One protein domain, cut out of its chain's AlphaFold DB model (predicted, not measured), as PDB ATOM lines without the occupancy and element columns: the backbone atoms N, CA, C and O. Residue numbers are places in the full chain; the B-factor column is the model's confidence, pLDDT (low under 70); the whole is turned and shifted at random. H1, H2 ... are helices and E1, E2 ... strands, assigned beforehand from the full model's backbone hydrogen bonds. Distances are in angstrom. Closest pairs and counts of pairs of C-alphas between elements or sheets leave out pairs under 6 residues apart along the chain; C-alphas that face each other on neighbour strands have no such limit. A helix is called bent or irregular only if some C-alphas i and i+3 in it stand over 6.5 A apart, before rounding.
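What this domain is: This is residues 4 to 76 of the 450 residues of the protein "Hypothetical protein" of Rotaria sp. Silwood1 (UniProt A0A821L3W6). What is the main picture? A small two-stranded hairpin, E1 and E2, whose turn at residues 22 to 27 sticks out, stands between a short helix, H1, which runs straight into E1, and one long helix, H2, which follows E2 after a tight link, and H1 comes near H2 at a steep angle without clearly touching it. H2 makes the longest axis; the short H3 folds back beside residues 50 to 61 of it, while its other end, residues 36 to 41, sticks out. What is it built of? The printed part has 73 residues with three named helices and two named strands in the order H1, E1, E2, H2, H3; the sheet's order is E1 - E2, antiparallel, and the class is mostly helix. How is the whole shaped? It is only just loose, close to compact, with a radius of gyration of the C-alphas of 13.6 A and spans of 40 by 30 by 26 A.

How they stand to each other: How do the strands pair? E1, residues 18 to 21, and E2, residues 28 to 31, form an antiparallel hairpin with 137 degrees between their directions. N 19 and O 30 are 2.9 A apart and N 30 and O 19 are 2.8 A apart, both within hydrogen-bond range. Which helices come near each other? H1, residues 8 to 17, and H2, residues 36 to 62, are close but not clearly touching, at a steep tilt of 54 degrees, opposite ways; their closest C-alphas, of Glu 10 and Ile 52, are 7.3 A apart. H3, residues 68 to 75, touches residues 50 to 61 of H2, and the two form a helical hairpin at a shallow tilt of 25 degrees, opposite ways; their closest C-alphas, of Ser 57 and Arg 71, are 5.4 A apart. H1 and H3 are apart. What do the helix backbones show? Each O i to N i+4 pair is within hydrogen-bond range in H1, against 21 of 23 in H2 and 2 of 4 in H3.

Where its parts are: Where do the first and last elements lie? H1 begins at C-alpha 8 (109.667, 133.052, 92.680) and spans 14.5 A, and H3 ends at C-alpha 75 (117.166, 149.806, 107.213) after 10.9 A. How long are the others? E1 spans 9.3 A, E2 9.9 A and H2 37.3 A. Is H2 even? It is irregular, with C-alphas 37 and 40 8.3 A apart, and has a kink of 51 degrees near residue 43.

The domain as a whole: How far does it reach? The two C-alphas farthest apart, of Glu 37 and Asn 64, are 40.5 A apart. Is anything missing or uncertain? The printed part has no cut, no link is long, and no printed residue is under 70, with a mean pLDDT of the printed part of 89.2.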
ATOM      1  N   SER A   4     107.604 142.299  91.669       81.31
ATOM      2  CA  SER A   4     108.197 142.346  90.318       81.31
ATOM      3  C   SER A   4     109.728 142.198  90.285       81.31
ATOM      4  O   SER A   4     110.298 142.073  89.209       81.31
ATOM      5  N   ILE A   5     110.383 142.283  91.445       85.56
ATOM      6  CA  ILE A   5     111.843 142.299  91.621       85.56
ATOM      7  C   ILE A   5     112.311 141.061  92.410       85.56
ATOM      8  O   ILE A   5     113.505 140.788  92.496       85.56
ATOM      9  N   LEU A   6     111.377 140.313  92.999       87.69
ATOM     10  CA  LEU A   6     111.667 139.129  93.797       87.69
ATOM     11  C   LEU A   6     111.768 137.894  92.909       87.69
ATOM     12  O   LEU A   6     111.088 137.789  91.887       87.69
ATOM     13  N   THR A   7     112.595 136.941  93.329       89.75
ATOM     14  CA  THR A   7     112.550 135.586  92.774       89.75
ATOM     15  C   THR A   7     111.216 134.915  93.116       89.75
ATOM     16  O   THR A   7     110.469 135.375  93.985       89.75
ATOM     17  N   VAL A   8     110.902 133.813  92.431       88.81
ATOM     18  CA  VAL A   8     109.667 133.052  92.680       88.81
ATOM     19  C   VAL A   8     109.603 132.573  94.135       88.81
ATOM     20  O   VAL A   8     108.571 132.742  94.785       88.81
ATOM     21  N   ASP A   9     110.716 132.070  94.670       89.94
ATOM     22  CA  ASP A   9     110.793 131.560  96.044       89.94
ATOM     23  C   ASP A   9     110.620 132.683  97.077       89.94
ATOM     24  O   ASP A   9     109.822 132.564  98.005       89.94
ATOM     25  N   GLU A  10     111.276 133.830  96.879       91.12
ATOM     26  CA  GLU A  10     111.138 134.992  97.768       91.12
ATOM     27  C   GLU A  10     109.723 135.581  97.733       91.12
ATOM     28  O   GLU A  10     109.192 135.996  98.764       91.12
ATOM     29  N   SER A  11     109.089 135.623  96.555       88.62
ATOM     30  CA  SER A  11     107.697 136.068  96.452       88.62
ATOM     31  C   SER A  11     106.755 135.112  97.179       88.62
ATOM     32  O   SER A  11     105.802 135.576  97.804       88.62
ATOM     33  N   THR A  12     107.021 133.806  97.110       90.12
ATOM     34  CA  THR A  12     106.233 132.780  97.806       90.12
ATOM     35  C   THR A  12     106.369 132.937  99.319       90.12
ATOM     36  O   THR A  12     105.354 133.014 100.007       90.12
ATOM     37  N   LEU A  13     107.592 133.127  99.826       90.25
ATOM     38  CA  LEU A  13     107.842 133.377 101.248       90.25
ATOM     39  C   LEU A  13     107.095 134.620 101.760       90.25
ATOM     40  O   LEU A  13     106.463 134.582 102.816       90.25
ATOM     41  N   ILE A  14     107.119 135.728 101.009       89.44
ATOM     42  CA  ILE A  14     106.370 136.934 101.397       89.44
ATOM     43  C   ILE A  14     104.861 136.667 101.431       89.44
ATOM     44  O   ILE A  14     104.192 137.154 102.337       89.44
ATOM     45  N   ASP A  15     104.319 135.896 100.485       89.12
ATOM     46  CA  ASP A  15     102.888 135.568 100.440       89.12
ATOM     47  C   ASP A  15     102.444 134.606 101.549       89.12
ATOM     48  O   ASP A  15     101.292 134.652 101.994       89.12
ATOM     49  N   GLU A  16     103.350 133.757 102.028       89.00
ATOM     50  CA  GLU A  16     103.117 132.897 103.189       89.00
ATOM     51  C   GLU A  16     103.090 133.688 104.496       89.00
ATOM     52  O   GLU A  16     102.293 133.379 105.383       89.00
ATOM     53  N   VAL A  17     103.927 134.720 104.607       90.50
ATOM     54  CA  VAL A  17     104.146 135.464 105.854       90.50
ATOM     55  C   VAL A  17     103.257 136.702 105.970       90.50
ATOM     56  O   VAL A  17     102.824 137.054 107.070       90.50
ATOM     57  N   TYR A  18     102.937 137.355 104.857       91.19
ATOM     58  CA  TYR A  18     102.058 138.516 104.817       91.19
ATOM     59  C   TYR A  18     100.678 138.151 104.271       91.19
ATOM     60  O   TYR A  18     100.505 137.254 103.449       91.19
ATOM     61  N   VAL A  19      99.656 138.866 104.727       90.81
ATOM     62  CA  VAL A  19      98.291 138.761 104.207       90.81
ATOM     63  C   VAL A  19      97.758 140.153 103.905       90.81
ATOM     64  O   VAL A  19      98.051 141.105 104.622       90.81
ATOM     65  N   LEU A  20      97.000 140.288 102.819       89.38
ATOM     66  CA  LEU A  20      96.370 141.554 102.465       89.38
ATOM     67  C   LEU A  20      95.183 141.820 103.403       89.38
ATOM     68  O   LEU A  20      94.171 141.118 103.332       89.38
ATOM     69  N   ASP A  21      95.288 142.843 104.252       88.06
ATOM     70  CA  ASP A  21      94.161 143.348 105.033       88.06
ATOM     71  C   ASP A  21      93.278 144.232 104.142       88.06
ATOM     72  O   ASP A  21      93.568 145.400 103.878       88.06
ATOM     73  N   ASN A  22      92.175 143.653 103.667       87.88
ATOM     74  CA  ASN A  22      91.175 144.350 102.855       87.88
ATOM     75  C   ASN A  22      90.207 145.211 103.681       87.88
ATOM     76  O   ASN A  22      89.360 145.899 103.093       87.88
ATOM     77  N   ASN A  23      90.318 145.170 105.013       87.62
ATOM     78  CA  ASN A  23      89.468 145.925 105.926       87.62
ATOM     79  C   ASN A  23      90.000 147.340 106.178       87.62
ATOM     80  O   ASN A  23      89.370 148.085 106.918       87.62
ATOM     81  N   LEU A  24      91.137 147.730 105.600       85.94
ATOM     82  CA  LEU A  24      91.555 149.130 105.522       85.94
ATOM     83  C   LEU A  24      90.985 149.779 104.255       85.94
ATOM     84  O   LEU A  24      90.777 149.106 103.239       85.94
ATOM     85  N   VAL A  25      90.718 151.087 104.313       83.06
ATOM     86  CA  VAL A  25      90.259 151.874 103.152       83.06
ATOM     87  C   VAL A  25      91.256 151.736 101.998       83.06
ATOM     88  O   VAL A  25      90.857 151.415 100.873       83.06
ATOM     89  N   GLU A  26      92.543 151.865 102.309       84.69
ATOM     90  CA  GLU A  26      93.651 151.458 101.450       84.69
ATOM     91  C   GLU A  26      94.193 150.109 101.945       84.69
ATOM     92  O   GLU A  26      94.755 150.051 103.039       84.69
ATOM     93  N   PRO A  27      94.005 149.007 101.195       85.31
ATOM     94  CA  PRO A  27      94.494 147.698 101.609       85.31
ATOM     95  C   PRO A  27      96.004 147.684 101.825       85.31
ATOM     96  O   PRO A  27      96.762 148.120 100.955       85.31
ATOM     97  N   VAL A  28      96.444 147.106 102.943       88.25
ATOM     98  CA  VAL A  28      97.874 146.934 103.242       88.25
ATOM     99  C   VAL A  28      98.188 145.478 103.534       88.25
ATOM    100  O   VAL A  28      97.343 144.722 104.008       88.25
ATOM    101  N   TYR A  29      99.421 145.073 103.259       88.75
ATOM    102  CA  TYR A  29      99.905 143.763 103.669       88.75
ATOM    103  C   TYR A  29     100.333 143.815 105.135       88.75
ATOM    104  O   TYR A  29     101.200 144.609 105.501       88.75
ATOM    105  N   VAL A  30      99.737 142.962 105.961       89.50
ATOM    106  CA  VAL A  30     100.056 142.822 107.384       89.50
ATOM    107  C   VAL A  30     100.739 141.489 107.640       89.50
ATOM    108  O   VAL A  30     100.461 140.494 106.968       89.50
ATOM    109  N   LEU A  31     101.655 141.484 108.602       89.75
ATOM    110  CA  LEU A  31     102.330 140.272 109.039       89.75
ATOM    111  C   LEU A  31     101.310 139.327 109.687       89.75
ATOM    112  O   LEU A  31     100.523 139.757 110.535       89.75
ATOM    113  N   ARG A  32     101.305 138.051 109.292       89.06
ATOM    114  CA  ARG A  32     100.455 137.041 109.933       89.06
ATOM    115  C   ARG A  32     100.891 136.824 111.389       89.06
ATOM    116  O   ARG A  32     102.079 136.951 111.686       89.06
ATOM    117  N   PRO A  33      99.962 136.480 112.303       86.31
ATOM    118  CA  PRO A  33     100.320 136.132 113.673       86.31
ATOM    119  C   PRO A  33     101.384 135.031 113.700       86.31
ATOM    120  O   PRO A  33     101.222 133.995 113.057       86.31
ATOM    121  N   ILE A  34     102.470 135.275 114.432       85.62
ATOM    122  CA  ILE A  34     103.560 134.313 114.590       85.62
ATOM    123  C   ILE A  34     103.154 133.324 115.677       85.62
ATOM    124  O   ILE A  34     102.819 133.729 116.791       85.62
ATOM    125  N   ASP A  35     103.209 132.037 115.352       84.06
ATOM    126  CA  ASP A  35     103.001 130.961 116.313       84.06
ATOM    127  C   ASP A  35     104.146 130.956 117.348       84.06
ATOM    128  O   ASP A  35     105.308 130.759 116.964       84.06
ATOM    129  N   PRO A  36     103.864 131.172 118.648       83.44
ATOM    130  CA  PRO A  36     104.888 131.162 119.688       83.44
ATOM    131  C   PRO A  36     105.674 129.847 119.760       83.44
ATOM    132  O   PRO A  36     106.840 129.868 120.165       83.44
ATOM    133  N   GLU A  37     105.072 128.723 119.359       88.50
ATOM    134  CA  GLU A  37     105.715 127.403 119.375       88.50
ATOM    135  C   GLU A  37     106.768 127.248 118.265       88.50
ATOM    136  O   GLU A  37     107.694 126.450 118.398       88.50
ATOM    137  N   LYS A  38     106.700 128.066 117.206       87.38
ATOM    138  CA  LYS A  38     107.604 128.018 116.038       87.38
ATOM    139  C   LYS A  38     108.646 129.132 116.026       87.38
ATOM    140  O   LYS A  38     109.099 129.585 114.974       87.38
ATOM    141  N   ARG A  39     109.047 129.604 117.205       85.50
ATOM    142  CA  ARG A  39     109.931 130.769 117.336       85.50
ATOM    143  C   ARG A  39     111.298 130.585 116.667       85.50
ATOM    144  O   ARG A  39     111.823 131.547 116.113       85.50
ATOM    145  N   GLU A  40     111.877 129.389 116.729       88.06
ATOM    146  CA  GLU A  40     113.185 129.108 116.115       88.06
ATOM    147  C   GLU A  40     113.114 129.142 114.583       88.06
ATOM    148  O   GLU A  40     113.961 129.761 113.944       88.06
ATOM    149  N   GLU A  41     112.059 128.566 113.998       89.19
ATOM    150  CA  GLU A  41     111.785 128.648 112.557       89.19
ATOM    151  C   GLU A  41     111.557 130.102 112.127       89.19
ATOM    152  O   GLU A  41     112.133 130.565 111.140       89.19
ATOM    153  N   TRP A  42     110.783 130.859 112.913       89.19
ATOM    154  CA  TRP A  42     110.532 132.273 112.646       89.19
ATOM    155  C   TRP A  42     111.816 133.110 112.642       89.19
ATOM    156  O   TRP A  42     111.960 133.975 111.788       89.19
ATOM    157  N   GLN A  43     112.778 132.846 113.530       87.00
ATOM    158  CA  GLN A  43     114.057 133.575 113.535       87.00
ATOM    159  C   GLN A  43     114.873 133.369 112.253       87.00
ATOM    160  O   GLN A  43     115.670 134.237 111.892       87.00
ATOM    161  N   ILE A  44     114.720 132.224 111.586       89.44
ATOM    162  CA  ILE A  44     115.361 131.961 110.294       89.44
ATOM    163  C   ILE A  44     114.633 132.761 109.210       89.44
ATOM    164  O   ILE A  44     115.261 133.559 108.516       89.44
ATOM    165  N   ILE A  45     113.303 132.635 109.153       90.19
ATOM    166  CA  ILE A  45     112.445 133.355 108.200       90.19
ATOM    167  C   ILE A  45     112.626 134.875 108.321       90.19
ATOM    168  O   ILE A  45     112.750 135.570 107.318       90.19
ATOM    169  N   GLU A  46     112.676 135.408 109.541       89.38
ATOM    170  CA  GLU A  46     112.857 136.833 109.813       89.38
ATOM    171  C   GLU A  46     114.172 137.360 109.230       89.38
ATOM    172  O   GLU A  46     114.184 138.421 108.603       89.38
ATOM    173  N   LYS A  47     115.274 136.613 109.384       88.38
ATOM    174  CA  LYS A  47     116.570 136.999 108.806       88.38
ATOM    175  C   LYS A  47     116.497 137.070 107.287       88.38
ATOM    176  O   LYS A  47     116.958 138.058 106.710       88.38
ATOM    177  N   ASP A  48     115.880 136.074 106.658       90.56
ATOM    178  CA  ASP A  48     115.714 136.042 105.204       90.56
ATOM    179  C   ASP A  48     114.828 137.200 104.728       90.56
ATOM    180  O   ASP A  48     115.196 137.931 103.804       90.56
ATOM    181  N   LEU A  49     113.707 137.455 105.410       90.62
ATOM    182  CA  LEU A  49     112.803 138.565 105.102       90.62
ATOM    183  C   LEU A  49     113.495 139.924 105.188       90.62
ATOM    184  O   LEU A  49     113.304 140.756 104.299       90.62
ATOM    185  N   VAL A  50     114.309 140.162 106.220       88.38
ATOM    186  CA  VAL A  50     115.056 141.421 106.361       88.38
ATOM    187  C   VAL A  50     115.994 141.626 105.172       88.38
ATOM    188  O   VAL A  50     116.008 142.712 104.589       88.38
ATOM    189  N   VAL A  51     116.734 140.589 104.766       90.19
ATOM    190  CA  VAL A  51     117.643 140.658 103.609       90.19
ATOM    191  C   VAL A  51     116.867 140.936 102.321       90.19
ATOM    192  O   VAL A  51     117.228 141.842 101.562       90.19
ATOM    193  N   ILE A  52     115.774 140.203 102.096       92.38
ATOM    194  CA  ILE A  52     114.926 140.338 100.907       92.38
ATOM    195  C   ILE A  52     114.344 141.753 100.813       92.38
ATOM    196  O   ILE A  52     114.451 142.398  99.768       92.38
ATOM    197  N   LEU A  53     113.744 142.252 101.896       91.81
ATOM    198  CA  LEU A  53     113.068 143.550 101.915       91.81
ATOM    199  C   LEU A  53     114.052 144.715 101.789       91.81
ATOM    200  O   LEU A  53     113.772 145.657 101.047       91.81
ATOM    201  N   ARG A  54     115.222 144.639 102.436       91.50
ATOM    202  CA  ARG A  54     116.290 145.638 102.269       91.50
ATOM    203  C   ARG A  54     116.750 145.707 100.817       91.50
ATOM    204  O   ARG A  54     116.669 146.776 100.212       91.50
ATOM    205  N   ARG A  55     117.092 144.561 100.220       93.00
ATOM    206  CA  ARG A  55     117.507 144.482  98.811       93.00
ATOM    207  C   ARG A  55     116.420 144.998  97.865       93.00
ATOM    208  O   ARG A  55     116.706 145.755  96.939       93.00
ATOM    209  N   ALA A  56     115.164 144.617  98.094       93.25
ATOM    210  CA  ALA A  56     114.038 145.082  97.289       93.25
ATOM    211  C   ALA A  56     113.826 146.601  97.405       93.25
ATOM    212  O   ALA A  56     113.524 147.251  96.398       93.25
ATOM    213  N   SER A  57     114.019 147.172  98.601       93.81
ATOM    214  CA  SER A  57     113.933 148.618  98.830       93.81
ATOM    215  C   SER A  57     115.026 149.384  98.073       93.81
ATOM    216  O   SER A  57     114.713 150.367  97.403       93.81
ATOM    217  N   ASP A  58     116.266 148.883  98.060       92.69
ATOM    218  CA  ASP A  58     117.386 149.505  97.339       92.69
ATOM    219  C   ASP A  58     117.139 149.521  95.825       92.69
ATOM    220  O   ASP A  58     117.302 150.548  95.161       92.69
ATOM    221  N   ILE A  59     116.658 148.402  95.272       93.06
ATOM    222  CA  ILE A  59     116.314 148.311  93.847       93.06
ATOM    223  C   ILE A  59     115.134 149.233  93.513       93.06
ATOM    224  O   ILE A  59     115.107 149.842  92.442       93.06
ATOM    225  N   CYS A  60     114.145 149.364  94.400       92.94
ATOM    226  CA  CYS A  60     113.026 150.280  94.173       92.94
ATOM    227  C   CYS A  60     113.463 151.743  94.189       92.94
ATOM    228  O   CYS A  60     112.995 152.502  93.340       92.94
ATOM    229  N   LEU A  61     114.373 152.121  95.087       93.38
ATOM    230  CA  LEU A  61     114.957 153.459  95.124       93.38
ATOM    231  C   LEU A  61     115.729 153.753  93.830       93.38
ATOM    232  O   LEU A  61     115.480 154.769  93.188       93.38
ATOM    233  N   ALA A  62     116.590 152.828  93.388       93.38
ATOM    234  CA  ALA A  62     117.351 152.969  92.142       93.38
ATOM    235  C   ALA A  62     116.452 153.113  90.897       93.38
ATOM    236  O   ALA A  62     116.824 153.765  89.924       93.38
ATOM    237  N   ASN A  63     115.250 152.531  90.937       92.50
ATOM    238  CA  ASN A  63     114.243 152.639  89.881       92.50
ATOM    239  C   ASN A  63     113.241 153.790  90.097       92.50
ATOM    240  O   ASN A  63     112.207 153.814  89.429       92.50
ATOM    241  N   ASN A  64     113.505 154.719  91.025       91.81
ATOM    242  CA  ASN A  64     112.630 155.847  91.373       91.81
ATOM    243  C   ASN A  64     111.189 155.438  91.743       91.81
ATOM    244  O   ASN A  64     110.243 156.190  91.516       91.81
ATOM    245  N   LYS A  65     111.002 154.229  92.287       92.00
ATOM    246  CA  LYS A  65     109.691 153.727  92.732       92.00
ATOM    247  C   LYS A  65     109.361 154.127  94.170       92.00
ATOM    248  O   LYS A  65     108.187 154.144  94.520       92.00
ATOM    249  N   ILE A  66     110.382 154.400  94.979       93.19
ATOM    250  CA  ILE A  66     110.267 154.900  96.353       93.19
ATOM    251  C   ILE A  66     111.279 156.024  96.575       93.19
ATOM    252  O   ILE A  66     112.282 156.124  95.864       93.19
ATOM    253  N   THR A  67     111.026 156.852  97.574       93.44
ATOM    254  CA  THR A  67     111.911 157.919  98.043       93.44
ATOM    255  C   THR A  67     113.022 157.383  98.954       93.44
ATOM    256  O   THR A  67     112.933 156.284  99.509       93.44
ATOM    257  N   GLN A  68     114.062 158.193  99.178       89.75
ATOM    258  CA  GLN A  68     115.123 157.869 100.141       89.75
ATOM    259  C   GLN A  68     114.565 157.649 101.558       89.75
ATOM    260  O   GLN A  68     115.015 156.754 102.270       89.75
ATOM    261  N   SER A  69     113.567 158.443 101.963       86.94
ATOM    262  CA  SER A  69     112.931 158.324 103.279       86.94
ATOM    263  C   SER A  69     112.218 156.978 103.443       86.94
ATOM    264  O   SER A  69     112.419 156.297 104.446       86.94
ATOM    265  N   GLU A  70     111.458 156.550 102.431       88.62
ATOM    266  CA  GLU A  70     110.774 155.250 102.428       88.62
ATOM    267  C   GLU A  70     111.765 154.083 102.435       88.62
ATOM    268  O   GLU A  70     111.573 153.133 103.193       88.62
ATOM    269  N   ARG A  71     112.864 154.172 101.669       91.31
ATOM    270  CA  ARG A  71     113.951 153.177 101.721       91.31
ATOM    271  C   ARG A  71     114.512 153.062 103.133       91.31
ATOM    272  O   ARG A  71     114.627 151.959 103.661       91.31
ATOM    273  N   ASN A  72     114.817 154.187 103.779       86.56
ATOM    274  CA  ASN A  72     115.422 154.197 105.112       86.56
ATOM    275  C   ASN A  72     114.555 153.481 106.169       86.56
ATOM    276  O   ASN A  72     115.102 152.916 107.118       86.56
ATOM    277  N   GLN A  73     113.229 153.407 105.991       87.06
ATOM    278  CA  GLN A  73     112.338 152.691 106.916       87.06
ATOM    279  C   GLN A  73     112.591 151.174 107.003       87.06
ATOM    280  O   GLN A  73     112.216 150.575 108.021       87.06
ATOM    281  N   PHE A  74     113.214 150.573 105.979       88.25
ATOM    282  CA  PHE A  74     113.603 149.152 105.926       88.25
ATOM    283  C   PHE A  74     114.982 148.873 106.544       88.25
ATOM    284  O   PHE A  74     115.316 147.727 106.852       88.25
ATOM    285  N   HIS A  75     115.787 149.917 106.732       87.81
ATOM    286  CA  HIS A  75     117.166 149.806 107.213       87.81
ATOM    287  C   HIS A  75     117.319 150.250 108.667       87.81
ATOM    288  O   HIS A  75     118.163 149.725 109.388       87.81
ATOM    289  N   ILE A  76     116.445 151.140 109.133       86.25
ATOM    290  CA  ILE A  76     116.433 151.614 110.516       86.25
ATOM    291  C   ILE A  76     115.914 150.550 111.505       86.25
ATOM    292  O   ILE A  76     114.912 149.875 111.258       86.25
TER     293      ILE A  76